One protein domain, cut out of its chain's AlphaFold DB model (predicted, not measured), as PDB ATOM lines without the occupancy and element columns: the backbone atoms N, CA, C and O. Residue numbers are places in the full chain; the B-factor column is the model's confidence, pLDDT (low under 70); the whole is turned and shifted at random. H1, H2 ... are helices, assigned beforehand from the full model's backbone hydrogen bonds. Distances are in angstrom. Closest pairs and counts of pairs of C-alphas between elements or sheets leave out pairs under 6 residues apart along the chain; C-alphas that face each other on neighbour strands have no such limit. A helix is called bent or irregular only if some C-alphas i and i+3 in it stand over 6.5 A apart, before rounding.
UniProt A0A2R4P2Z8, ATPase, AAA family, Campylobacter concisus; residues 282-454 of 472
ATOM      1  N   LYS A 282     -23.299  34.637  22.692       64.06
ATOM      2  CA  LYS A 282     -22.756  33.416  23.321       64.06
ATOM      3  C   LYS A 282     -23.428  32.153  22.762       64.06
ATOM      4  O   LYS A 282     -24.536  32.241  22.235       64.06
ATOM      5  N   ALA A 283     -22.810  30.985  22.966       62.06
ATOM      6  CA  ALA A 283     -23.295  29.686  22.477       62.06
ATOM      7  C   ALA A 283     -24.776  29.401  22.802       62.06
ATOM      8  O   ALA A 283     -25.542  29.064  21.907       62.06
ATOM      9  N   GLU A 284     -25.217  29.634  24.041       66.06
ATOM     10  CA  GLU A 284     -26.619  29.432  24.454       66.06
ATOM     11  C   GLU A 284     -27.613  30.263  23.622       66.06
ATOM     12  O   GLU A 284     -28.699  29.802  23.279       66.06
ATOM     13  N   LYS A 285     -27.223  31.480  23.225       68.56
ATOM     14  CA  LYS A 285     -28.063  32.367  22.406       68.56
ATOM     15  C   LYS A 285     -28.107  31.930  20.940       68.56
ATOM     16  O   LYS A 285     -29.020  32.320  20.213       68.56
ATOM     17  N   ALA A 286     -27.141  31.129  20.486       67.50
ATOM     18  CA  ALA A 286     -27.165  30.492  19.169       67.50
ATOM     19  C   ALA A 286     -28.354  29.572  19.001       67.50
ATOM     20  O   ALA A 286     -29.084  29.729  18.028       67.50
ATOM     21  N   ILE A 287     -28.584  28.698  19.984       71.12
ATOM     22  CA  ILE A 287     -29.718  27.772  19.983       71.12
ATOM     23  C   ILE A 287     -31.012  28.566  19.807       71.12
ATOM     24  O   ILE A 287     -31.724  28.358  18.830       71.12
ATOM     25  N   SER A 288     -31.226  29.594  20.641       75.12
ATOM     26  CA  SER A 288     -32.416  30.448  20.523       75.12
ATOM     27  C   SER A 288     -32.540  31.159  19.167       75.12
ATOM     28  O   SER A 288     -33.646  31.435  18.709       75.12
ATOM     29  N   THR A 289     -31.415  31.444  18.497       74.19
ATOM     30  CA  THR A 289     -31.405  32.090  17.174       74.19
ATOM     31  C   THR A 289     -31.765  31.144  16.052       74.19
ATOM     32  O   THR A 289     -32.595  31.489  15.211       74.19
ATOM     33  N   PHE A 290     -31.212  29.938  16.065       76.12
ATOM     34  CA  PHE A 290     -31.631  28.892  15.146       76.12
ATOM     35  C   PHE A 290     -33.101  28.530  15.359       76.12
ATOM     36  O   PHE A 290     -33.847  28.509  14.389       76.12
ATOM     37  N   GLU A 291     -33.547  28.338  16.603       78.88
ATOM     38  CA  GLU A 291     -34.954  28.061  16.926       78.88
ATOM     39  C   GLU A 291     -35.892  29.143  16.384       78.88
ATOM     40  O   GLU A 291     -36.887  28.824  15.727       78.88
ATOM     41  N   TYR A 292     -35.562  30.424  16.594       81.00
ATOM     42  CA  TYR A 292     -36.356  31.534  16.071       81.00
ATOM     43  C   TYR A 292     -36.448  31.506  14.539       81.00
ATOM     44  O   TYR A 292     -37.551  31.555  13.989       81.00
ATOM     45  N   TYR A 293     -35.314  31.409  13.835       80.31
ATOM     46  CA  TYR A 293     -35.318  31.429  12.370       80.31
ATOM     47  C   TYR A 293     -35.924  30.163  11.761       80.31
ATOM     48  O   TYR A 293     -36.623  30.264  10.755       80.31
ATOM     49  N   ILE A 294     -35.732  28.992  12.373       81.31
ATOM     50  CA  ILE A 294     -36.360  27.737  11.940       81.31
ATOM     51  C   ILE A 294     -37.874  27.844  12.086       81.31
ATOM     52  O   ILE A 294     -38.588  27.588  11.119       81.31
ATOM     53  N   LYS A 295     -38.374  28.308  13.239       81.75
ATOM     54  CA  LYS A 295     -39.808  28.534  13.449       81.75
ATOM     55  C   LYS A 295     -40.373  29.523  12.428       81.75
ATOM     56  O   LYS A 295     -41.389  29.247  11.796       81.75
ATOM     57  N   LYS A 296     -39.690  30.649  12.204       81.94
ATOM     58  CA  LYS A 296     -40.096  31.659  11.214       81.94
ATOM     59  C   LYS A 296     -40.127  31.095   9.791       81.94
ATOM     60  O   LYS A 296     -41.037  31.410   9.024       81.94
ATOM     61  N   SER A 297     -39.159  30.259   9.422       80.12
ATOM     62  CA  SER A 297     -39.129  29.576   8.125       80.12
ATOM     63  C   SER A 297     -40.237  28.526   7.995       80.12
ATOM     64  O   SER A 297     -40.863  28.448   6.940       80.12
ATOM     65  N   GLN A 298     -40.565  27.798   9.066       78.00
ATOM     66  CA  GLN A 298     -41.708  26.875   9.111       78.00
ATOM     67  C   GLN A 298     -43.054  27.605   8.980       78.00
ATOM     68  O   GLN A 298     -43.931  27.166   8.237       78.00
ATOM     69  N   GLU A 299     -43.226  28.748   9.648       80.31
ATOM     70  CA  GLU A 299     -44.425  29.585   9.508       80.31
ATOM     71  C   GLU A 299     -44.558  30.127   8.080       80.31
ATOM     72  O   GLU A 299     -45.630  30.050   7.476       80.31
ATOM     73  N   LYS A 300     -43.458  30.622   7.492       79.38
ATOM     74  CA  LYS A 300     -43.423  31.017   6.076       79.38
ATOM     75  C   LYS A 300     -43.791  29.848   5.164       79.38
ATOM     76  O   LYS A 300     -44.559  30.039   4.227       79.38
ATOM     77  N   PHE A 301     -43.292  28.647   5.438       73.62
ATOM     78  CA  PHE A 301     -43.636  27.456   4.668       73.62
ATOM     79  C   PHE A 301     -45.138  27.168   4.702       73.62
ATOM     80  O   PHE A 301     -45.762  27.046   3.646       73.62
ATOM     81  N   ALA A 302     -45.726  27.127   5.898       75.19
ATOM     82  CA  ALA A 302     -47.146  26.857   6.076       75.19
ATOM     83  C   ALA A 302     -48.038  27.914   5.405       75.19
ATOM     84  O   ALA A 302     -49.055  27.569   4.811       75.19
ATOM     85  N   ASN A 303     -47.643  29.189   5.469       79.00
ATOM     86  CA  ASN A 303     -48.474  30.315   5.034       79.00
ATOM     87  C   ASN A 303     -48.198  30.788   3.600       79.00
ATOM     88  O   ASN A 303     -48.960  31.583   3.053       79.00
ATOM     89  N   VAL A 304     -47.094  30.361   2.985       81.94
ATOM     90  CA  VAL A 304     -46.698  30.795   1.637       81.94
ATOM     91  C   VAL A 304     -46.456  29.602   0.732       81.94
ATOM     92  O   VAL A 304     -47.118  29.488  -0.297       81.94
ATOM     93  N   SER A 305     -45.525  28.720   1.093       80.19
ATOM     94  CA  SER A 305     -45.068  27.651   0.200       80.19
ATOM     95  C   SER A 305     -46.126  26.572  -0.017       80.19
ATOM     96  O   SER A 305     -46.353  26.193  -1.163       80.19
ATOM     97  N   ILE A 306     -46.813  26.121   1.042       83.69
ATOM     98  CA  ILE A 306     -47.922  25.161   0.918       83.69
ATOM     99  C   ILE A 306     -49.024  25.723   0.004       83.69
ATOM    100  O   ILE A 306     -49.277  25.099  -1.024       83.69
ATOM    101  N   PRO A 307     -49.617  26.908   0.264       87.75
ATOM    102  CA  PRO A 307     -50.583  27.521  -0.653       87.75
ATOM    103  C   PRO A 307     -50.113  27.567  -2.111       87.75
ATOM    104  O   PRO A 307     -50.881  27.291  -3.032       87.75
ATOM    105  N   MET A 308     -48.833  27.892  -2.325       86.69
ATOM    106  CA  MET A 308     -48.250  27.954  -3.661       86.69
ATOM    107  C   MET A 308     -48.170  26.585  -4.342       86.69
ATOM    108  O   MET A 308     -48.402  26.528  -5.542       86.69
ATOM    109  N   LEU A 309     -47.885  25.493  -3.625       87.88
ATOM    110  CA  LEU A 309     -47.870  24.137  -4.195       87.88
ATOM    111  C   LEU A 309     -49.241  23.754  -4.773       87.88
ATOM    112  O   LEU A 309     -49.326  23.277  -5.905       87.88
ATOM    113  N   PHE A 310     -50.319  24.029  -4.035       89.69
ATOM    114  CA  PHE A 310     -51.689  23.766  -4.488       89.69
ATOM    115  C   PHE A 310     -52.101  24.671  -5.654       89.69
ATOM    116  O   PHE A 310     -52.731  24.207  -6.606       89.69
ATOM    117  N   LEU A 311     -51.718  25.954  -5.619       88.19
ATOM    118  CA  LEU A 311     -51.957  26.865  -6.739       88.19
ATOM    119  C   LEU A 311     -51.211  26.401  -7.999       88.19
ATOM    120  O   LEU A 311     -51.797  26.371  -9.076       88.19
ATOM    121  N   THR A 312     -49.951  25.982  -7.872       87.19
ATOM    122  CA  THR A 312     -49.175  25.439  -8.996       87.19
ATOM    123  C   THR A 312     -49.812  24.164  -9.549       87.19
ATOM    124  O   THR A 312     -49.953  24.039 -10.764       87.19
ATOM    125  N   ALA A 313     -50.276  23.253  -8.686       88.62
ATOM    126  CA  ALA A 313     -50.991  22.047  -9.108       88.62
ATOM    127  C   ALA A 313     -52.250  22.366  -9.935       88.62
ATOM    128  O   ALA A 313     -52.491  21.700 -10.945       88.62
ATOM    129  N   LYS A 314     -53.005  23.411  -9.552       87.44
ATOM    130  CA  LYS A 314     -54.161  23.929 -10.307       87.44
ATOM    131  C   LYS A 314     -53.757  24.471 -11.678       87.44
ATOM    132  O   LYS A 314     -54.373  24.129 -12.679       87.44
ATOM    133  N   LEU A 315     -52.740  25.332 -11.722       84.56
ATOM    134  CA  LEU A 315     -52.342  26.025 -12.951       84.56
ATOM    135  C   LEU A 315     -51.730  25.067 -13.986       84.56
ATOM    136  O   LEU A 315     -52.029  25.175 -15.173       84.56
ATOM    137  N   ASN A 316     -50.958  24.076 -13.533       82.75
ATOM    138  CA  ASN A 316     -50.304  23.100 -14.406       82.75
ATOM    139  C   ASN A 316     -51.282  22.194 -15.188       82.75
ATOM    140  O   ASN A 316     -50.855  21.532 -16.131       82.75
ATOM    141  N   GLN A 317     -52.577  22.154 -14.847       73.44
ATOM    142  CA  GLN A 317     -53.574  21.362 -15.585       73.44
ATOM    143  C   GLN A 317     -53.847  21.875 -17.008       73.44
ATOM    144  O   GLN A 317     -54.272  21.100 -17.861       73.44
ATOM    145  N   ASN A 318     -53.595  23.157 -17.289       63.69
ATOM    146  CA  ASN A 318     -53.946  23.782 -18.569       63.69
ATOM    147  C   ASN A 318     -52.839  23.684 -19.637       63.69
ATOM    148  O   ASN A 318     -52.849  24.457 -20.591       63.69
ATOM    149  N   ASN A 319     -51.846  22.795 -19.480       57.25
ATOM    150  CA  ASN A 319     -50.593  22.782 -20.262       57.25
ATOM    151  C   ASN A 319     -49.782  24.095 -20.212       57.25
ATOM    152  O   ASN A 319     -48.715  24.192 -20.819       57.25
ATOM    153  N   GLU A 320     -50.223  25.086 -19.439       56.00
ATOM    154  CA  GLU A 320     -49.388  26.180 -18.969       56.00
ATOM    155  C   GLU A 320     -48.484  25.608 -17.882       56.00
ATOM    156  O   GLU A 320     -48.808  25.629 -16.697       56.00
ATOM    157  N   LYS A 321     -47.360  25.013 -18.290       58.75
ATOM    158  CA  LYS A 321     -46.322  24.579 -17.356       58.75
ATOM    159  C   LYS A 321     -45.846  25.855 -16.652       58.75
ATOM    160  O   LYS A 321     -45.087  26.642 -17.219       58.75
ATOM    161  N   VAL A 322     -46.324  26.098 -15.434       59.75
ATOM    162  CA  VAL A 322     -45.816  27.173 -14.586       59.75
ATOM    163  C   VAL A 322     -44.501  26.646 -14.016       59.75
ATOM    164  O   VAL A 322     -44.418  26.193 -12.877       59.75
ATOM    165  N   ILE A 323     -43.484  26.578 -14.881       53.34
ATOM    166  CA  ILE A 323     -42.166  26.047 -14.544       53.34
ATOM    167  C   ILE A 323     -41.514  27.069 -13.633       53.34
ATOM    168  O   ILE A 323     -40.974  28.072 -14.095       53.34
ATOM    169  N   PHE A 324     -41.573  26.824 -12.332       54.81
ATOM    170  CA  PHE A 324     -40.702  27.530 -11.408       54.81
ATOM    171  C   PHE A 324     -39.445  26.729 -11.057       54.81
ATOM    172  O   PHE A 324     -38.527  27.327 -10.508       54.81
ATOM    173  N   TYR A 325     -39.348  25.436 -11.406       56.81
ATOM    174  CA  TYR A 325     -38.263  24.554 -10.948       56.81
ATOM    175  C   TYR A 325     -37.992  23.395 -11.924       56.81
ATOM    176  O   TYR A 325     -38.818  23.113 -12.789       56.81
ATOM    177  N   ASP A 326     -36.836  22.739 -11.770       62.38
ATOM    178  CA  ASP A 326     -36.463  21.519 -12.504       62.38
ATOM    179  C   ASP A 326     -37.472  20.379 -12.232       62.38
ATOM    180  O   ASP A 326     -38.037  20.280 -11.133       62.38
ATOM    181  N   ASP A 327     -37.692  19.514 -13.227       65.44
ATOM    182  CA  ASP A 327     -38.703  18.447 -13.209       65.44
ATOM    183  C   ASP A 327     -38.432  17.423 -12.080       65.44
ATOM    184  O   ASP A 327     -39.364  16.774 -11.600       65.44
ATOM    185  N   ASN A 328     -37.192  17.352 -11.581       71.06
ATOM    186  CA  ASN A 328     -36.749  16.419 -10.536       71.06
ATOM    187  C   ASN A 328     -36.736  16.988  -9.104       71.06
ATOM    188  O   ASN A 328     -36.371  16.277  -8.163       71.06
ATOM    189  N   THR A 329     -37.114  18.252  -8.904       76.81
ATOM    190  CA  THR A 329     -37.106  18.865  -7.563       76.81
ATOM    191  C   THR A 329     -38.174  18.274  -6.639       76.81
ATOM    192  O   THR A 329     -39.235  17.833  -7.088       76.81
ATOM    193  N   ARG A 330     -37.960  18.340  -5.317       77.31
ATOM    194  CA  ARG A 330     -39.011  18.016  -4.327       77.31
ATOM    195  C   ARG A 330     -40.286  18.821  -4.534       77.31
ATOM    196  O   ARG A 330     -41.376  18.279  -4.388       77.31
ATOM    197  N   TYR A 331     -40.159  20.091  -4.912       81.38
ATOM    198  CA  TYR A 331     -41.300  20.921  -5.280       81.38
ATOM    199  C   TYR A 331     -42.138  20.268  -6.396       81.38
ATOM    200  O   TYR A 331     -43.347  20.112  -6.239       81.38
ATOM    201  N   SER A 332     -41.498  19.820  -7.484       80.00
ATOM    202  CA  SER A 332     -42.154  19.099  -8.589       80.00
ATOM    203  C   SER A 332     -42.798  17.783  -8.131       80.00
ATOM    204  O   SER A 332     -43.947  17.489  -8.473       80.00
ATOM    205  N   GLN A 333     -42.106  17.020  -7.280       84.31
ATOM    206  CA  GLN A 333     -42.623  15.770  -6.715       84.31
ATOM    207  C   GLN A 333     -43.886  15.998  -5.872       84.31
ATOM    208  O   GLN A 333     -44.857  15.259  -6.012       84.31
ATOM    209  N   ILE A 334     -43.910  17.047  -5.042       87.12
ATOM    210  CA  ILE A 334     -45.074  17.385  -4.212       87.12
ATOM    211  C   ILE A 334     -46.233  17.886  -5.070       87.12
ATOM    212  O   ILE A 334     -47.374  17.500  -4.837       87.12
ATOM    213  N   VAL A 335     -45.966  18.711  -6.087       88.12
ATOM    214  CA  VAL A 335     -47.005  19.125  -7.043       88.12
ATOM    215  C   VAL A 335     -47.604  17.904  -7.742       88.12
ATOM    216  O   VAL A 335     -48.824  17.802  -7.835       88.12
ATOM    217  N   THR A 336     -46.772  16.946  -8.155       87.06
ATOM    218  CA  THR A 336     -47.223  15.688  -8.768       87.06
ATOM    219  C   THR A 336     -48.068  14.859  -7.797       87.06
ATOM    220  O   THR A 336     -49.108  14.337  -8.191       87.06
ATOM    221  N   LEU A 337     -47.672  14.782  -6.521       89.75
ATOM    222  CA  LEU A 337     -48.441  14.119  -5.460       89.75
ATOM    223  C   LEU A 337     -49.809  14.783  -5.233       89.75
ATOM    224  O   LEU A 337     -50.807  14.100  -5.028       89.75
ATOM    225  N   ILE A 338     -49.878  16.115  -5.286       91.44
ATOM    226  CA  ILE A 338     -51.153  16.841  -5.197       91.44
ATOM    227  C   ILE A 338     -52.020  16.522  -6.420       91.44
ATOM    228  O   ILE A 338     -53.204  16.231  -6.268       91.44
ATOM    229  N   GLN A 339     -51.433  16.532  -7.619       89.44
ATOM    230  CA  GLN A 339     -52.137  16.261  -8.875       89.44
ATOM    231  C   GLN A 339     -52.650  14.824  -9.000       89.44
ATOM    232  O   GLN A 339     -53.643  14.607  -9.689       89.44
ATOM    233  N   SER A 340     -52.013  13.858  -8.335       90.25
ATOM    234  CA  SER A 340     -52.472  12.466  -8.293       90.25
ATOM    235  C   SER A 340     -53.551  12.202  -7.234       90.25
ATOM    236  O   SER A 340     -54.108  11.106  -7.199       90.25
ATOM    237  N   ASN A 341     -53.875  13.180  -6.380       93.00
ATOM    238  CA  ASN A 341     -54.917  13.054  -5.366       93.00
ATOM    239  C   ASN A 341     -56.269  13.569  -5.891       93.00
ATOM    240  O   ASN A 341     -56.575  14.759  -5.805       93.00
ATOM    241  N   ASP A 342     -57.112  12.662  -6.391       90.88
ATOM    242  CA  ASP A 342     -58.407  13.005  -6.999       90.88
ATOM    243  C   ASP A 342     -59.339  13.798  -6.066       90.88
ATOM    244  O   ASP A 342     -60.017  14.730  -6.502       90.88
ATOM    245  N   ALA A 343     -59.383  13.461  -4.772       90.69
ATOM    246  CA  ALA A 343     -60.246  14.142  -3.802       90.69
ATOM    247  C   ALA A 343     -59.853  15.619  -3.649       90.69
ATOM    248  O   ALA A 343     -60.701  16.515  -3.696       90.69
ATOM    249  N   VAL A 344     -58.551  15.877  -3.541       91.44
ATOM    250  CA  VAL A 344     -57.984  17.223  -3.456       91.44
ATOM    251  C   VAL A 344     -58.121  17.968  -4.781       91.44
ATOM    252  O   VAL A 344     -58.561  19.119  -4.783       91.44
ATOM    253  N   MET A 345     -57.833  17.323  -5.913       91.31
ATOM    254  CA  MET A 345     -57.973  17.954  -7.226       91.31
ATOM    255  C   MET A 345     -59.424  18.329  -7.528       91.31
ATOM    256  O   MET A 345     -59.668  19.406  -8.068       91.31
ATOM    257  N   ASN A 346     -60.405  17.538  -7.092       89.81
ATOM    258  CA  ASN A 346     -61.816  17.912  -7.183       89.81
ATOM    259  C   ASN A 346     -62.137  19.184  -6.378       89.81
ATOM    260  O   ASN A 346     -62.892  20.037  -6.850       89.81
ATOM    261  N   ILE A 347     -61.557  19.357  -5.186       88.25
ATOM    262  CA  ILE A 347     -61.716  20.586  -4.389       88.25
ATOM    263  C   ILE A 347     -61.098  21.781  -5.124       88.25
ATOM    264  O   ILE A 347     -61.747  22.818  -5.269       88.25
ATOM    265  N   ILE A 348     -59.865  21.624  -5.611       88.25
ATOM    266  CA  ILE A 348     -59.120  22.672  -6.315       88.25
ATOM    267  C   ILE A 348     -59.842  23.096  -7.597       88.25
ATOM    268  O   ILE A 348     -59.970  24.293  -7.864       88.25
ATOM    269  N   ASN A 349     -60.318  22.139  -8.394       86.19
ATOM    270  CA  ASN A 349     -60.935  22.383  -9.699       86.19
ATOM    271  C   ASN A 349     -62.278  23.102  -9.577       86.19
ATOM    272  O   ASN A 349     -62.573  23.980 -10.383       86.19
ATOM    273  N   ASN A 350     -63.049  22.790  -8.532       85.38
ATOM    274  CA  ASN A 350     -64.327  23.442  -8.257       85.38
ATOM    275  C   ASN A 350     -64.181  24.883  -7.739       85.38
ATOM    276  O   ASN A 350     -65.179  25.597  -7.647       85.38
ATOM    277  N   TYR A 351     -62.966  25.325  -7.401       83.19
ATOM    278  CA  TYR A 351     -62.714  26.706  -7.011       83.19
ATOM    279  C   TYR A 351     -62.401  27.595  -8.221       83.19
ATOM    280  O   TYR A 351     -61.475  27.320  -8.990       83.19
ATOM    281  N   THR A 352     -63.127  28.702  -8.367       82.56
ATOM    282  CA  THR A 352     -62.825  29.746  -9.355       82.56
ATOM    283  C   THR A 352     -61.932  30.803  -8.713       82.56
ATOM    284  O   THR A 352     -62.302  31.378  -7.695       82.56
ATOM    285  N   LEU A 353     -60.760  31.056  -9.302       79.81
ATOM    286  CA  LEU A 353     -59.860  32.119  -8.847       79.81
ATOM    287  C   LEU A 353     -60.521  33.476  -9.113       79.81
ATOM    288  O   LEU A 353     -60.917  33.737 -10.249       79.81
ATOM    289  N   VAL A 354     -60.662  34.308  -8.078       81.06
ATOM    290  CA  VAL A 354     -61.383  35.590  -8.175       81.06
ATOM    291  C   VAL A 354     -60.425  36.748  -8.436       81.06
ATOM    292  O   VAL A 354     -60.726  37.619  -9.247       81.06
ATOM    293  N   SER A 355     -59.273  36.766  -7.762       80.56
ATOM    294  CA  SER A 355     -58.251  37.797  -7.959       80.56
ATOM    295  C   SER A 355     -57.376  37.538  -9.191       80.56
ATOM    296  O   SER A 355     -57.017  36.397  -9.480       80.56
ATOM    297  N   ASP A 356     -56.934  38.609  -9.855       78.00
ATOM    298  CA  ASP A 356     -55.907  38.571 -10.909       78.00
ATOM    299  C   ASP A 356     -54.475  38.476 -10.344       78.00
ATOM    300  O   ASP A 356     -53.513  38.203 -11.069       78.00
ATOM    301  N   LYS A 357     -54.290  38.700  -9.036       80.31
ATOM    302  CA  LYS A 357     -52.974  38.658  -8.386       80.31
ATOM    303  C   LYS A 357     -52.708  37.289  -7.768       80.31
ATOM    304  O   LYS A 357     -53.378  36.869  -6.829       80.31
ATOM    305  N   ARG A 358     -51.606  36.654  -8.177       79.06
ATOM    306  CA  ARG A 358     -51.163  35.339  -7.663       79.06
ATOM    307  C   ARG A 358     -51.041  35.265  -6.138       79.06
ATOM    308  O   ARG A 358     -51.348  34.240  -5.535       79.06
ATOM    309  N   SER A 359     -50.591  36.348  -5.502       75.44
ATOM    310  CA  SER A 359     -50.465  36.421  -4.041       75.44
ATOM    311  C   SER A 359     -51.805  36.357  -3.312       75.44
ATOM    312  O   SER A 359     -51.835  35.903  -2.175       75.44
ATOM    313  N   GLU A 360     -52.882  36.822  -3.939       83.00
ATOM    314  CA  GLU A 360     -54.243  36.785  -3.396       83.00
ATOM    315  C   GLU A 360     -54.900  35.439  -3.750       83.00
ATOM    316  O   GLU A 360     -55.401  34.756  -2.858       83.00
ATOM    317  N   GLN A 361     -54.737  34.976  -4.997       83.56
ATOM    318  CA  GLN A 361     -55.192  33.662  -5.476       83.56
ATOM    319  C   GLN A 361     -54.723  32.492  -4.597       83.56
ATOM    320  O   GLN A 361     -55.502  31.584  -4.301       83.56
ATOM    321  N   LYS A 362     -53.452  32.493  -4.165       84.56
ATOM    322  CA  LYS A 362     -52.924  31.419  -3.305       84.56
ATOM    323  C   LYS A 362     -53.635  31.384  -1.943       84.56
ATOM    324  O   LYS A 362     -53.920  30.303  -1.439       84.56
ATOM    325  N   ASN A 363     -53.916  32.551  -1.358       84.50
ATOM    326  CA  ASN A 363     -54.512  32.659  -0.028       84.50
ATOM    327  C   ASN A 363     -55.977  32.221  -0.083       84.50
ATOM    328  O   ASN A 363     -56.418  31.425   0.738       84.50
ATOM    329  N   GLU A 364     -56.694  32.683  -1.106       86.12
ATOM    330  CA  GLU A 364     -58.067  32.285  -1.407       86.12
ATOM    331  C   GLU A 364     -58.242  30.760  -1.484       86.12
ATOM    332  O   GLU A 364     -59.095  30.187  -0.804       86.12
ATOM    333  N   LEU A 365     -57.410  30.091  -2.293       85.75
ATOM    334  CA  LEU A 365     -57.469  28.640  -2.461       85.75
ATOM    335  C   LEU A 365     -57.142  27.910  -1.150       85.75
ATOM    336  O   LEU A 365     -57.799  26.928  -0.800       85.75
ATOM    337  N   TYR A 366     -56.146  28.396  -0.409       86.94
ATOM    338  CA  TYR A 366     -55.688  27.753   0.819       86.94
ATOM    339  C   TYR A 366     -56.723  27.792   1.948       86.94
ATOM    340  O   TYR A 366     -56.960  26.772   2.592       86.94
ATOM    341  N   GLU A 367     -57.422  28.913   2.125       88.25
ATOM    342  CA  GLU A 367     -58.518  29.051   3.100       88.25
ATOM    343  C   GLU A 367     -59.655  28.039   2.875       88.25
ATOM    344  O   GLU A 367     -60.355  27.638   3.808       88.25
ATOM    345  N   ILE A 368     -59.860  27.608   1.630       87.56
ATOM    346  CA  ILE A 368     -60.858  26.590   1.288       87.56
ATOM    347  C   ILE A 368     -60.320  25.191   1.557       87.56
ATOM    348  O   ILE A 368     -61.046  24.362   2.112       87.56
ATOM    349  N   LEU A 369     -59.062  24.932   1.199       88.19
ATOM    350  CA  LEU A 369     -58.400  23.653   1.452       88.19
ATOM    351  C   LEU A 369     -58.388  23.323   2.949       88.19
ATOM    352  O   LEU A 369     -58.750  22.215   3.328       88.19
ATOM    353  N   LEU A 370     -58.104  24.301   3.815       89.25
ATOM    354  CA  LEU A 370     -58.109  24.106   5.270       89.25
ATOM    355  C   LEU A 370     -59.486  23.723   5.851       89.25
ATOM    356  O   LEU A 370     -59.560  23.205   6.962       89.25
ATOM    357  N   LYS A 371     -60.585  23.928   5.111       90.94
ATOM    358  CA  LYS A 371     -61.949  23.537   5.522       90.94
ATOM    359  C   LYS A 371     -62.333  22.125   5.075       90.94
ATOM    360  O   LYS A 371     -63.452  21.686   5.344       90.94
ATOM    361  N   LYS A 372     -61.464  21.430   4.338       92.44
ATOM    362  CA  LYS A 372     -61.735  20.111   3.758       92.44
ATOM    363  C   LYS A 372     -60.792  19.078   4.354       92.44
ATOM    364  O   LYS A 372     -59.579  19.202   4.228       92.44
ATOM    365  N   GLN A 373     -61.356  18.031   4.954       91.56
ATOM    366  CA  GLN A 373     -60.571  17.025   5.672       91.56
ATOM    367  C   GLN A 373     -59.528  16.337   4.779       91.56
ATOM    368  O   GLN A 373     -58.393  16.166   5.206       91.56
ATOM    369  N   ASP A 374     -59.875  16.013   3.531       88.62
ATOM    370  CA  ASP A 374     -58.950  15.358   2.593       88.62
ATOM    371  C   ASP A 374     -57.725  16.228   2.279       88.62
ATOM    372  O   ASP A 374     -56.603  15.730   2.201       88.62
ATOM    373  N   ALA A 375     -57.923  17.543   2.158       88.94
ATOM    374  CA  ALA A 375     -56.836  18.484   1.924       88.94
ATOM    375  C   ALA A 375     -55.972  18.684   3.175       88.94
ATOM    376  O   ALA A 375     -54.750  18.733   3.058       88.94
ATOM    377  N   VAL A 376     -56.576  18.737   4.368       90.25
ATOM    378  CA  VAL A 376     -55.835  18.784   5.642       90.25
ATOM    379  C   VAL A 376     -54.966  17.535   5.813       90.25
ATOM    380  O   VAL A 376     -53.779  17.657   6.105       90.25
ATOM    381  N   ASN A 377     -55.517  16.348   5.539       91.75
ATOM    382  CA  ASN A 377     -54.777  15.089   5.619       91.75
ATOM    383  C   ASN A 377     -53.567  15.081   4.668       91.75
ATOM    384  O   ASN A 377     -52.470  14.713   5.084       91.75
ATOM    385  N   LEU A 378     -53.740  15.533   3.418       89.56
ATOM    386  CA  LEU A 378     -52.638  15.615   2.455       89.56
ATOM    387  C   LEU A 378     -51.579  16.647   2.873       89.56
ATOM    388  O   LEU A 378     -50.384  16.417   2.707       89.56
ATOM    389  N   ILE A 379     -51.992  17.785   3.437       87.81
ATOM    390  CA  ILE A 379     -51.063  18.789   3.974       87.81
ATOM    391  C   ILE A 379     -50.190  18.177   5.077       87.81
ATOM    392  O   ILE A 379     -48.976  18.399   5.095       87.81
ATOM    393  N   ASP A 380     -50.783  17.407   5.987       87.00
ATOM    394  CA  ASP A 380     -50.051  16.774   7.084       87.00
ATOM    395  C   ASP A 380     -49.164  15.614   6.603       87.00
ATOM    396  O   ASP A 380     -48.041  15.455   7.095       87.00
ATOM    397  N   GLU A 381     -49.591  14.875   5.576       88.62
ATOM    398  CA  GLU A 381     -48.757  13.896   4.871       88.62
ATOM    399  C   GLU A 381     -47.525  14.562   4.247       88.62
ATOM    400  O   GLU A 381     -46.400  14.130   4.497       88.62
ATOM    401  N   ILE A 382     -47.703  15.662   3.506       84.75
ATOM    402  CA  ILE A 382     -46.596  16.409   2.890       84.75
ATOM    403  C   ILE A 382     -45.610  16.891   3.963       84.75
ATOM    404  O   ILE A 382     -44.398  16.727   3.813       84.75
ATOM    405  N   LYS A 383     -46.103  17.460   5.069       79.56
ATOM    406  CA  LYS A 383     -45.240  17.913   6.175       79.56
ATOM    407  C   LYS A 383     -44.418  16.766   6.765       79.56
ATOM    408  O   LYS A 383     -43.232  16.952   7.038       79.56
ATOM    409  N   THR A 384     -45.041  15.603   6.950       80.25
ATOM    410  CA  THR A 384     -44.417  14.437   7.587       80.25
ATOM    411  C   THR A 384     -43.399  13.769   6.665       80.25
ATOM    412  O   THR A 384     -42.256  13.548   7.064       80.25
ATOM    413  N   THR A 385     -43.789  13.489   5.420       78.75
ATOM    414  CA  THR A 385     -42.975  12.757   4.439       78.75
ATOM    415  C   THR A 385     -41.697  13.505   4.087       78.75
ATOM    416  O   THR A 385     -40.619  12.915   4.045       78.75
ATOM    417  N   TYR A 386     -41.792  14.817   3.883       72.50
ATOM    418  CA  TYR A 386     -40.665  15.623   3.419       72.50
ATOM    419  C   TYR A 386     -39.889  16.310   4.550       72.50
ATOM    420  O   TYR A 386     -38.918  17.015   4.276       72.50
ATOM    421  N   LYS A 387     -40.284  16.085   5.815       67.62
ATOM    422  CA  LYS A 387     -39.600  16.579   7.023       67.62
ATOM    423  C   LYS A 387     -39.236  18.065   6.940       67.62
ATOM    424  O   LYS A 387     -38.119  18.461   7.264       67.62
ATOM    425  N   PHE A 388     -40.192  18.909   6.550       64.94
ATOM    426  CA  PHE A 388     -40.008  20.363   6.384       64.94
ATOM    427  C   PHE A 388     -39.825  21.150   7.700       64.94
ATOM    428  O   PHE A 388     -40.055  22.357   7.765       64.94
ATOM    429  N   ALA A 389     -39.417  20.458   8.758       63.59
ATOM    430  CA  ALA A 389     -39.193  20.970  10.093       63.59
ATOM    431  C   ALA A 389     -37.967  20.254  10.684       63.59
ATOM    432  O   ALA A 389     -38.139  19.326  11.476       63.59
ATOM    433  N   PRO A 390     -36.736  20.617  10.269       67.06
ATOM    434  CA  PRO A 390     -35.546  20.093  10.927       67.06
ATOM    435  C   PRO A 390     -35.609  20.432  12.421       67.06
ATOM    436  O   PRO A 390     -36.024  21.534  12.792       67.06
ATOM    437  N   ASP A 391     -35.224  19.478  13.266       70.00
ATOM    438  CA  ASP A 391     -35.127  19.704  14.705       70.00
ATOM    439  C   ASP A 391     -34.050  20.765  14.952       70.00
ATOM    440  O   ASP A 391     -32.889  20.576  14.591       70.00
ATOM    441  N   ALA A 392     -34.448  21.904  15.519       68.69
ATOM    442  CA  ALA A 392     -33.550  23.027  15.746       68.69
ATOM    443  C   ALA A 392     -32.407  22.668  16.696       68.69
ATOM    444  O   ALA A 392     -31.284  23.105  16.468       68.69
ATOM    445  N   ILE A 393     -32.674  21.854  17.720       67.44
ATOM    446  CA  ILE A 393     -31.662  21.415  18.676       67.44
ATOM    447  C   ILE A 393     -30.670  20.512  17.955       67.44
ATOM    448  O   ILE A 393     -29.478  20.791  17.999       67.44
ATOM    449  N   GLN A 394     -31.150  19.511  17.209       72.50
ATOM    450  CA  GLN A 394     -30.274  18.619  16.441       72.50
ATOM    451  C   GLN A 394     -29.450  19.388  15.404       72.50
ATOM    452  O   GLN A 394     -28.255  19.162  15.264       72.50
ATOM    453  N   LEU A 395     -30.070  20.334  14.698       70.12
ATOM    454  CA  LEU A 395     -29.401  21.139  13.683       70.12
ATOM    455  C   LEU A 395     -28.300  22.015  14.295       70.12
ATOM    456  O   LEU A 395     -27.225  22.181  13.715       70.12
ATOM    457  N   VAL A 396     -28.572  22.568  15.479       66.38
ATOM    458  CA  VAL A 396     -27.596  23.330  16.247       66.38
ATOM    459  C   VAL A 396     -26.504  22.410  16.768       66.38
ATOM    460  O   VAL A 396     -25.347  22.765  16.621       66.38
ATOM    461  N   GLU A 397     -26.813  21.239  17.318       69.75
ATOM    462  CA  GLU A 397     -25.815  20.273  17.790       69.75
ATOM    463  C   GLU A 397     -24.905  19.782  16.658       69.75
ATOM    464  O   GLU A 397     -23.681  19.780  16.819       69.75
ATOM    465  N   ASP A 398     -25.472  19.449  15.497       70.94
ATOM    466  CA  ASP A 398     -24.741  19.028  14.301       70.94
ATOM    467  C   ASP A 398     -23.852  20.168  13.786       70.94
ATOM    468  O   ASP A 398     -22.641  19.994  13.616       70.94
ATOM    469  N   GLY A 399     -24.422  21.364  13.606       68.19
ATOM    470  CA  GLY A 399     -23.695  22.556  13.167       68.19
ATOM    471  C   GLY A 399     -22.597  22.954  14.154       68.19
ATOM    472  O   GLY A 399     -21.445  23.140  13.766       68.19
ATOM    473  N   PHE A 400     -22.905  23.013  15.451       65.19
ATOM    474  CA  PHE A 400     -21.927  23.284  16.502       65.19
ATOM    475  C   PHE A 400     -20.841  22.231  16.537       65.19
ATOM    476  O   PHE A 400     -19.686  22.608  16.679       65.19
ATOM    477  N   SER A 401     -21.156  20.942  16.422       67.38
ATOM    478  CA  SER A 401     -20.125  19.906  16.428       67.38
ATOM    479  C   SER A 401     -19.168  20.090  15.248       67.38
ATOM    480  O   SER A 401     -17.955  20.032  15.442       67.38
ATOM    481  N   ILE A 402     -19.693  20.399  14.057       67.62
ATOM    482  CA  ILE A 402     -18.900  20.654  12.841       67.62
ATOM    483  C   ILE A 402     -18.041  21.918  12.984       67.62
ATOM    484  O   ILE A 402     -16.869  21.933  12.601       67.62
ATOM    485  N   TYR A 403     -18.600  22.990  13.539       68.50
ATOM    486  CA  TYR A 403     -17.901  24.264  13.680       68.50
ATOM    487  C   TYR A 403     -16.941  24.310  14.868       68.50
ATOM    488  O   TYR A 403     -15.896  24.949  14.776       68.50
ATOM    489  N   ARG A 404     -17.256  23.618  15.969       62.34
ATOM    490  CA  ARG A 404     -16.428  23.522  17.182       62.34
ATOM    491  C   ARG A 404     -15.050  22.970  16.859       62.34
ATOM    492  O   ARG A 404     -14.068  23.466  17.401       62.34
ATOM    493  N   ASP A 405     -14.971  21.992  15.963       60.75
ATOM    494  CA  ASP A 405     -13.700  21.390  15.558       60.75
ATOM    495  C   ASP A 405     -12.825  22.364  14.739       60.75
ATOM    496  O   ASP A 405     -11.620  22.162  14.615       60.75
ATOM    497  N   ARG A 406     -13.408  23.464  14.240       61.47
ATOM    498  CA  ARG A 406     -12.717  24.549  13.524       61.47
ATOM    499  C   ARG A 406     -12.364  25.748  14.416       61.47
ATOM    500  O   ARG A 406     -11.715  26.681  13.951       61.47
ATOM    501  N   MET A 407     -12.779  25.755  15.684       56.97
ATOM    502  CA  MET A 407     -12.492  26.852  16.614       56.97
ATOM    503  C   MET A 407     -11.151  26.636  17.319       56.97
ATOM    504  O   MET A 407     -11.009  25.746  18.155       56.97
ATOM    505  N   GLU A 408     -10.165  27.491  17.031       49.75
ATOM    506  CA  GLU A 408      -8.814  27.383  17.607       49.75
ATOM    507  C   GLU A 408      -8.740  27.723  19.111       49.75
ATOM    508  O   GLU A 408      -7.758  27.389  19.766       49.75
ATOM    509  N   THR A 409      -9.747  28.375  19.715       47.16
ATOM    510  CA  THR A 409      -9.752  28.676  21.166       47.16
ATOM    511  C   THR A 409     -11.151  28.817  21.767       47.16
ATOM    512  O   THR A 409     -12.075  29.266  21.108       47.16
ATOM    513  N   ASN A 410     -11.237  28.458  23.056       49.41
ATOM    514  CA  ASN A 410     -12.389  28.503  23.964       49.41
ATOM    515  C   ASN A 410     -13.708  27.944  23.392       49.41
ATOM    516  O   ASN A 410     -14.550  28.669  22.879       49.41
ATOM    517  N   ARG A 411     -13.924  26.638  23.605       51.19
ATOM    518  CA  ARG A 411     -15.095  25.844  23.170       51.19
ATOM    519  C   ARG A 411     -16.464  26.325  23.700       51.19
ATOM    520  O   ARG A 411     -17.463  25.656  23.465       51.19
ATOM    521  N   SER A 412     -16.503  27.419  24.462       49.94
ATOM    522  CA  SER A 412     -17.714  28.011  25.045       49.94
ATOM    523  C   SER A 412     -18.265  29.203  24.247       49.94
ATOM    524  O   SER A 412     -19.376  29.663  24.520       49.94
ATOM    525  N   GLU A 413     -17.523  29.702  23.255       50.09
ATOM    526  CA  GLU A 413     -17.944  30.812  22.402       50.09
ATOM    527  C   GLU A 413     -18.310  30.296  21.011       50.09
ATOM    528  O   GLU A 413     -17.530  29.594  20.378       50.09
ATOM    529  N   PHE A 414     -19.501  30.653  20.531       56.59
ATOM    530  CA  PHE A 414     -19.914  30.431  19.150       56.59
ATOM    531  C   PHE A 414     -19.982  31.807  18.489       56.59
ATOM    532  O   PHE A 414     -20.997  32.484  18.632       56.59
ATOM    533  N   PRO A 415     -18.891  32.307  17.881       56.25
ATOM    534  CA  PRO A 415     -18.920  33.595  17.216       56.25
ATOM    535  C   PRO A 415     -19.689  33.432  15.907       56.25
ATOM    536  O   PRO A 415     -19.165  32.914  14.925       56.25
ATOM    537  N   TYR A 416     -20.959  33.819  15.918       60.94
ATOM    538  CA  TYR A 416     -21.783  33.866  14.721       60.94
ATOM    539  C   TYR A 416     -22.545  35.184  14.658       60.94
ATOM    540  O   TYR A 416     -22.802  35.856  15.657       60.94
ATOM    541  N   VAL A 417     -22.952  35.535  13.453       62.09
ATOM    542  CA  VAL A 417     -23.811  36.675  13.151       62.09
ATOM    543  C   VAL A 417     -25.263  36.199  13.087       62.09
ATOM    544  O   VAL A 417     -25.540  35.269  12.332       62.09
ATOM    545  N   PRO A 418     -26.236  36.825  13.776       66.75
ATOM    546  CA  PRO A 418     -27.649  36.465  13.618       66.75
ATOM    547  C   PRO A 418     -28.126  36.420  12.156       66.75
ATOM    548  O   PRO A 418     -28.926  35.561  11.806       66.75
ATOM    549  N   ALA A 419     -27.594  37.287  11.288       66.25
ATOM    550  CA  ALA A 419     -27.878  37.277   9.851       66.25
ATOM    551  C   ALA A 419     -27.228  36.098   9.092       66.25
ATOM    552  O   ALA A 419     -27.745  35.684   8.062       66.25
ATOM    553  N   GLU A 420     -26.128  35.527   9.592       70.62
ATOM    554  CA  GLU A 420     -25.514  34.320   9.031       70.62
ATOM    555  C   GLU A 420     -26.390  33.129   9.382       70.62
ATOM    556  O   GLU A 420     -26.633  32.306   8.516       70.62
ATOM    557  N   ILE A 421     -26.955  33.071  10.595       75.75
ATOM    558  CA  ILE A 421     -27.936  32.030  10.934       75.75
ATOM    559  C   ILE A 421     -29.198  32.176  10.101       75.75
ATOM    560  O   ILE A 421     -29.685  31.178   9.589       75.75
ATOM    561  N   GLU A 422     -29.713  33.395   9.919       78.06
ATOM    562  CA  GLU A 422     -30.847  33.618   9.017       78.06
ATOM    563  C   GLU A 422     -30.536  33.101   7.608       78.06
ATOM    564  O   GLU A 422     -31.356  32.390   7.028       78.06
ATOM    565  N   SER A 423     -29.347  33.411   7.080       78.06
ATOM    566  CA  SER A 423     -28.898  32.947   5.764       78.06
ATOM    567  C   SER A 423     -28.768  31.426   5.709       78.06
ATOM    568  O   SER A 423     -29.342  30.810   4.822       78.06
ATOM    569  N   ILE A 424     -28.090  30.813   6.684       79.81
ATOM    570  CA  ILE A 424     -27.888  29.362   6.797       79.81
ATOM    571  C   ILE A 424     -29.234  28.646   6.881       79.81
ATOM    572  O   ILE A 424     -29.462  27.682   6.164       79.81
ATOM    573  N   VAL A 425     -30.154  29.121   7.725       80.38
ATOM    574  CA  VAL A 425     -31.495  28.536   7.847       80.38
ATOM    575  C   VAL A 425     -32.288  28.743   6.556       80.38
ATOM    576  O   VAL A 425     -32.976  27.828   6.116       80.38
ATOM    577  N   THR A 426     -32.191  29.906   5.913       80.75
ATOM    578  CA  THR A 426     -32.881  30.168   4.640       80.75
ATOM    579  C   THR A 426     -32.368  29.257   3.526       80.75
ATOM    580  O   THR A 426     -33.173  28.692   2.789       80.75
ATOM    581  N   GLU A 427     -31.054  29.078   3.420       82.44
ATOM    582  CA  GLU A 427     -30.416  28.213   2.428       82.44
ATOM    583  C   GLU A 427     -30.694  26.737   2.711       82.44
ATOM    584  O   GLU A 427     -31.047  25.998   1.800       82.44
ATOM    585  N   LEU A 428     -30.679  26.328   3.981       82.06
ATOM    586  CA  LEU A 428     -31.052  24.980   4.399       82.06
ATOM    587  C   LEU A 428     -32.484  24.652   3.973       82.06
ATOM    588  O   LEU A 428     -32.755  23.588   3.419       82.06
ATOM    589  N   PHE A 429     -33.411  25.572   4.238       78.75
ATOM    590  CA  PHE A 429     -34.798  25.434   3.822       78.75
ATOM    591  C   PHE A 429     -34.907  25.448   2.290       78.75
ATOM    592  O   PHE A 429     -35.616  24.614   1.736       78.75
ATOM    593  N   SER A 430     -34.167  26.315   1.593       77.88
ATOM    594  CA  SER A 430     -34.088  26.319   0.126       77.88
ATOM    595  C   SER A 430     -33.647  24.963  -0.430       77.88
ATOM    596  O   SER A 430     -34.315  24.432  -1.316       77.88
ATOM    597  N   ASP A 431     -32.595  24.361   0.125       77.00
ATOM    598  CA  ASP A 431     -32.132  23.025  -0.248       77.00
ATOM    599  C   ASP A 431     -33.207  21.976   0.037       77.00
ATOM    600  O   ASP A 431     -33.533  21.178  -0.839       77.00
ATOM    601  N   TYR A 432     -33.857  22.024   1.204       73.69
ATOM    602  CA  TYR A 432     -34.976  21.127   1.497       73.69
ATOM    603  C   TYR A 432     -36.129  21.241   0.490       73.69
ATOM    604  O   TYR A 432     -36.818  20.241   0.271       73.69
ATOM    605  N   TYR A 433     -36.361  22.418  -0.102       68.12
ATOM    606  CA  TYR A 433     -37.464  22.662  -1.039       68.12
ATOM    607  C   TYR A 433     -37.128  22.356  -2.492       68.12
ATOM    608  O   TYR A 433     -37.962  21.812  -3.221       68.12
ATOM    609  N   PHE A 434     -35.935  22.745  -2.923       70.31
ATOM    610  CA  PHE A 434     -35.593  22.829  -4.338       70.31
ATOM    611  C   PHE A 434     -34.493  21.849  -4.746       70.31
ATOM    612  O   PHE A 434     -34.247  21.697  -5.937       70.31
ATOM    613  N   SER A 435     -33.880  21.135  -3.800       70.81
ATOM    614  CA  SER A 435     -32.967  20.033  -4.112       70.81
ATOM    615  C   SER A 435     -33.720  18.801  -4.627       70.81
ATOM    616  O   SER A 435     -34.864  18.522  -4.252       70.81
ATOM    617  N   GLU A 436     -33.036  18.021  -5.463       66.31
ATOM    618  CA  GLU A 436     -33.460  16.686  -5.900       66.31
ATOM    619  C   GLU A 436     -33.273  15.616  -4.806       66.31
ATOM    620  O   GLU A 436     -33.906  14.562  -4.850       66.31
ATOM    621  N   ARG A 437     -32.383  15.847  -3.827       66.81
ATOM    622  CA  ARG A 437     -31.973  14.861  -2.805       66.81
ATOM    623  C   ARG A 437     -32.138  15.399  -1.388       66.81
ATOM    624  O   ARG A 437     -32.171  16.610  -1.188       66.81
ATOM    625  N   ASP A 438     -32.196  14.485  -0.415       67.31
ATOM    626  CA  ASP A 438     -32.047  14.829   1.003       67.31
ATOM    627  C   ASP A 438     -30.802  15.688   1.225       67.31
ATOM    628  O   ASP A 438     -29.717  15.378   0.723       67.31
ATOM    629  N   THR A 439     -30.973  16.771   1.981       69.69
ATOM    630  CA  THR A 439     -29.873  17.643   2.368       69.69
ATOM    631  C   THR A 439     -28.922  16.869   3.275       69.69
ATOM    632  O   THR A 439     -29.278  16.486   4.389       69.69
ATOM    633  N   ASP A 440     -27.698  16.640   2.800       77.75
ATOM    634  CA  ASP A 440     -26.602  16.152   3.634       77.75
ATOM    635  C   ASP A 440     -26.202  17.280   4.591       77.75
ATOM    636  O   ASP A 440     -25.477  18.202   4.212       77.75
ATOM    637  N   ILE A 441     -26.720  17.218   5.820       74.75
ATOM    638  CA  ILE A 441     -26.545  18.242   6.861       74.75
ATOM    639  C   ILE A 441     -25.056  18.514   7.120       74.75
ATOM    640  O   ILE A 441     -24.653  19.668   7.284       74.75
ATOM    641  N   ILE A 442     -24.213  17.476   7.084       74.81
ATOM    642  CA  ILE A 442     -22.773  17.614   7.315       74.81
ATOM    643  C   ILE A 442     -22.135  18.383   6.163       74.81
ATOM    644  O   ILE A 442     -21.394  19.347   6.379       74.81
ATOM    645  N   LYS A 443     -22.407  17.975   4.922       78.75
ATOM    646  CA  LYS A 443     -21.874  18.661   3.739       78.75
ATOM    647  C   LYS A 443     -22.375  20.105   3.654       78.75
ATOM    648  O   LYS A 443     -21.586  20.995   3.339       78.75
ATOM    649  N   PHE A 444     -23.645  20.327   3.979       81.62
ATOM    650  CA  PHE A 444     -24.287  21.634   3.994       81.62
ATOM    651  C   PHE A 444     -23.585  22.592   4.961       81.62
ATOM    652  O   PHE A 444     -23.092  23.637   4.546       81.62
ATOM    653  N   PHE A 445     -23.444  22.217   6.234       76.62
ATOM    654  CA  PHE A 445     -22.794  23.079   7.224       76.62
ATOM    655  C   PHE A 445     -21.304  23.301   6.949       76.62
ATOM    656  O   PHE A 445     -20.778  24.388   7.198       76.62
ATOM    657  N   ASN A 446     -20.617  22.308   6.376       74.12
ATOM    658  CA  ASN A 446     -19.232  22.479   5.941       74.12
ATOM    659  C   ASN A 446     -19.087  23.539   4.838       74.12
ATOM    660  O   ASN A 446     -18.099  24.277   4.862       74.12
ATOM    661  N   ALA A 447     -20.040  23.608   3.903       77.62
ATOM    662  CA  ALA A 447     -20.083  24.624   2.851       77.62
ATOM    663  C   ALA A 447     -20.513  25.997   3.394       77.62
ATOM    664  O   ALA A 447     -19.963  27.018   2.994       77.62
ATOM    665  N   ASN A 448     -21.421  26.006   4.369       75.62
ATOM    666  CA  ASN A 448     -22.026  27.206   4.939       75.62
ATOM    667  C   ASN A 448     -21.391  27.620   6.269       75.62
ATOM    668  O   ASN A 448     -22.073  27.826   7.266       75.62
ATOM    669  N   THR A 449     -20.060  27.707   6.325       72.25
ATOM    670  CA  THR A 449     -19.360  28.099   7.560       72.25
ATOM    671  C   THR A 449     -19.449  29.609   7.804       72.25
ATOM    672  O   THR A 449     -19.041  30.366   6.923       72.25
ATOM    673  N   PRO A 450     -19.911  30.059   8.991       69.06
ATOM    674  CA  PRO A 450     -19.900  31.469   9.370       69.06
ATOM    675  C   PRO A 450     -18.522  32.112   9.181       69.06
ATOM    676  O   PRO A 450     -17.505  31.570   9.628       69.06
ATOM    677  N   LEU A 451     -18.482  33.304   8.582       65.50
ATOM    678  CA  LEU A 451     -17.249  34.040   8.300       65.50
ATOM    679  C   LEU A 451     -16.457  34.305   9.577       65.50
ATOM    680  O   LEU A 451     -15.230  34.258   9.564       65.50
ATOM    681  N   GLN A 452     -17.141  34.547  10.696       61.00
ATOM    682  CA  GLN A 452     -16.477  34.797  11.976       61.00
ATOM    683  C   GLN A 452     -15.688  33.590  12.492       61.00
ATOM    684  O   GLN A 452     -14.646  33.755  13.124       61.00
ATOM    685  N   ILE A 453     -16.152  32.382  12.172       63.22
ATOM    686  CA  ILE A 453     -15.472  31.128  12.502       63.22
ATOM    687  C   ILE A 453     -14.283  30.927  11.553       63.22
ATOM    688  O   ILE A 453     -13.225  30.473  11.981       63.22
ATOM    689  N   SER A 454     -14.411  31.354  10.293       61.50
ATOM    690  CA  SER A 454     -13.319  31.350   9.309       61.50
ATOM    691  C   SER A 454     -12.239  32.420   9.553       61.50
ATOM    692  O   SER A 454     -11.114  32.248   9.095       61.50
TER     693      SER A 454
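AT A GLANCE: This is residues 282 to 454 of the 472 residues of the protein "ATPase, AAA family" of Campylobacter concisus (UniProt A0A2R4P2Z8). A long bent helix, H1, runs along much of a rod-shaped, all-helix domain, with H2, H3 and H4 packed crosswise on its arm H1b and H6 and H7 on its arm H1a. H5 packs on H3, H8 on H6. The printed part has 173 residues with nine named helices, H1 to H9 in chain order; it is only just loose, close to compact, with a radius of gyration of the C-alphas of 19.0 A and spans of 62 by 28 by 28 A.

HOW THE PARTS SIT: Start at the hub, H1, residues 283 to 318, assigned as one helix by its hydrogen bonds but bent: C-alphas 303 and 306 are 6.6 A apart, between arms H1a, residues 283 to 303, and H1b, residues 306 to 318. With residues 309 to 313 alone, H1b touches H2, residues 330 to 339, at a steep tilt of 64 degrees, closest at C-alphas 313 and 335, 5.4 A. With residues 289 to 297 alone, H1a touches H7, residues 418 to 434, at a steep tilt of 41 degrees, closest at C-alphas 293 and 422, 6.0 A. Every O i to N i+4 pair is within hydrogen-bond range in H2 and H7, but 15 of 17 in H1a and 7 of 9 in H1b.

IN THESE COORDINATES: Find C-alpha 283 at (-23.295, 29.686, 22.477); H1a runs 30.6 A from there. Further on lie H3, residues 342 to 349; H4, 358 to 369; H5, 373 to 385; H6, 392 to 404; H8, 441 to 447; and H9, 451 to 454, ending at (-13.319, 31.350, 9.309).

THE WHOLE: The farthest C-alphas, Asn 350 and Thr 409, are 62.2 A apart. The printed part has no cut; links H1 to H2 and H6 to H7 are long. Look for pLDDT under 70 at 54 residues, among them 399 to 419.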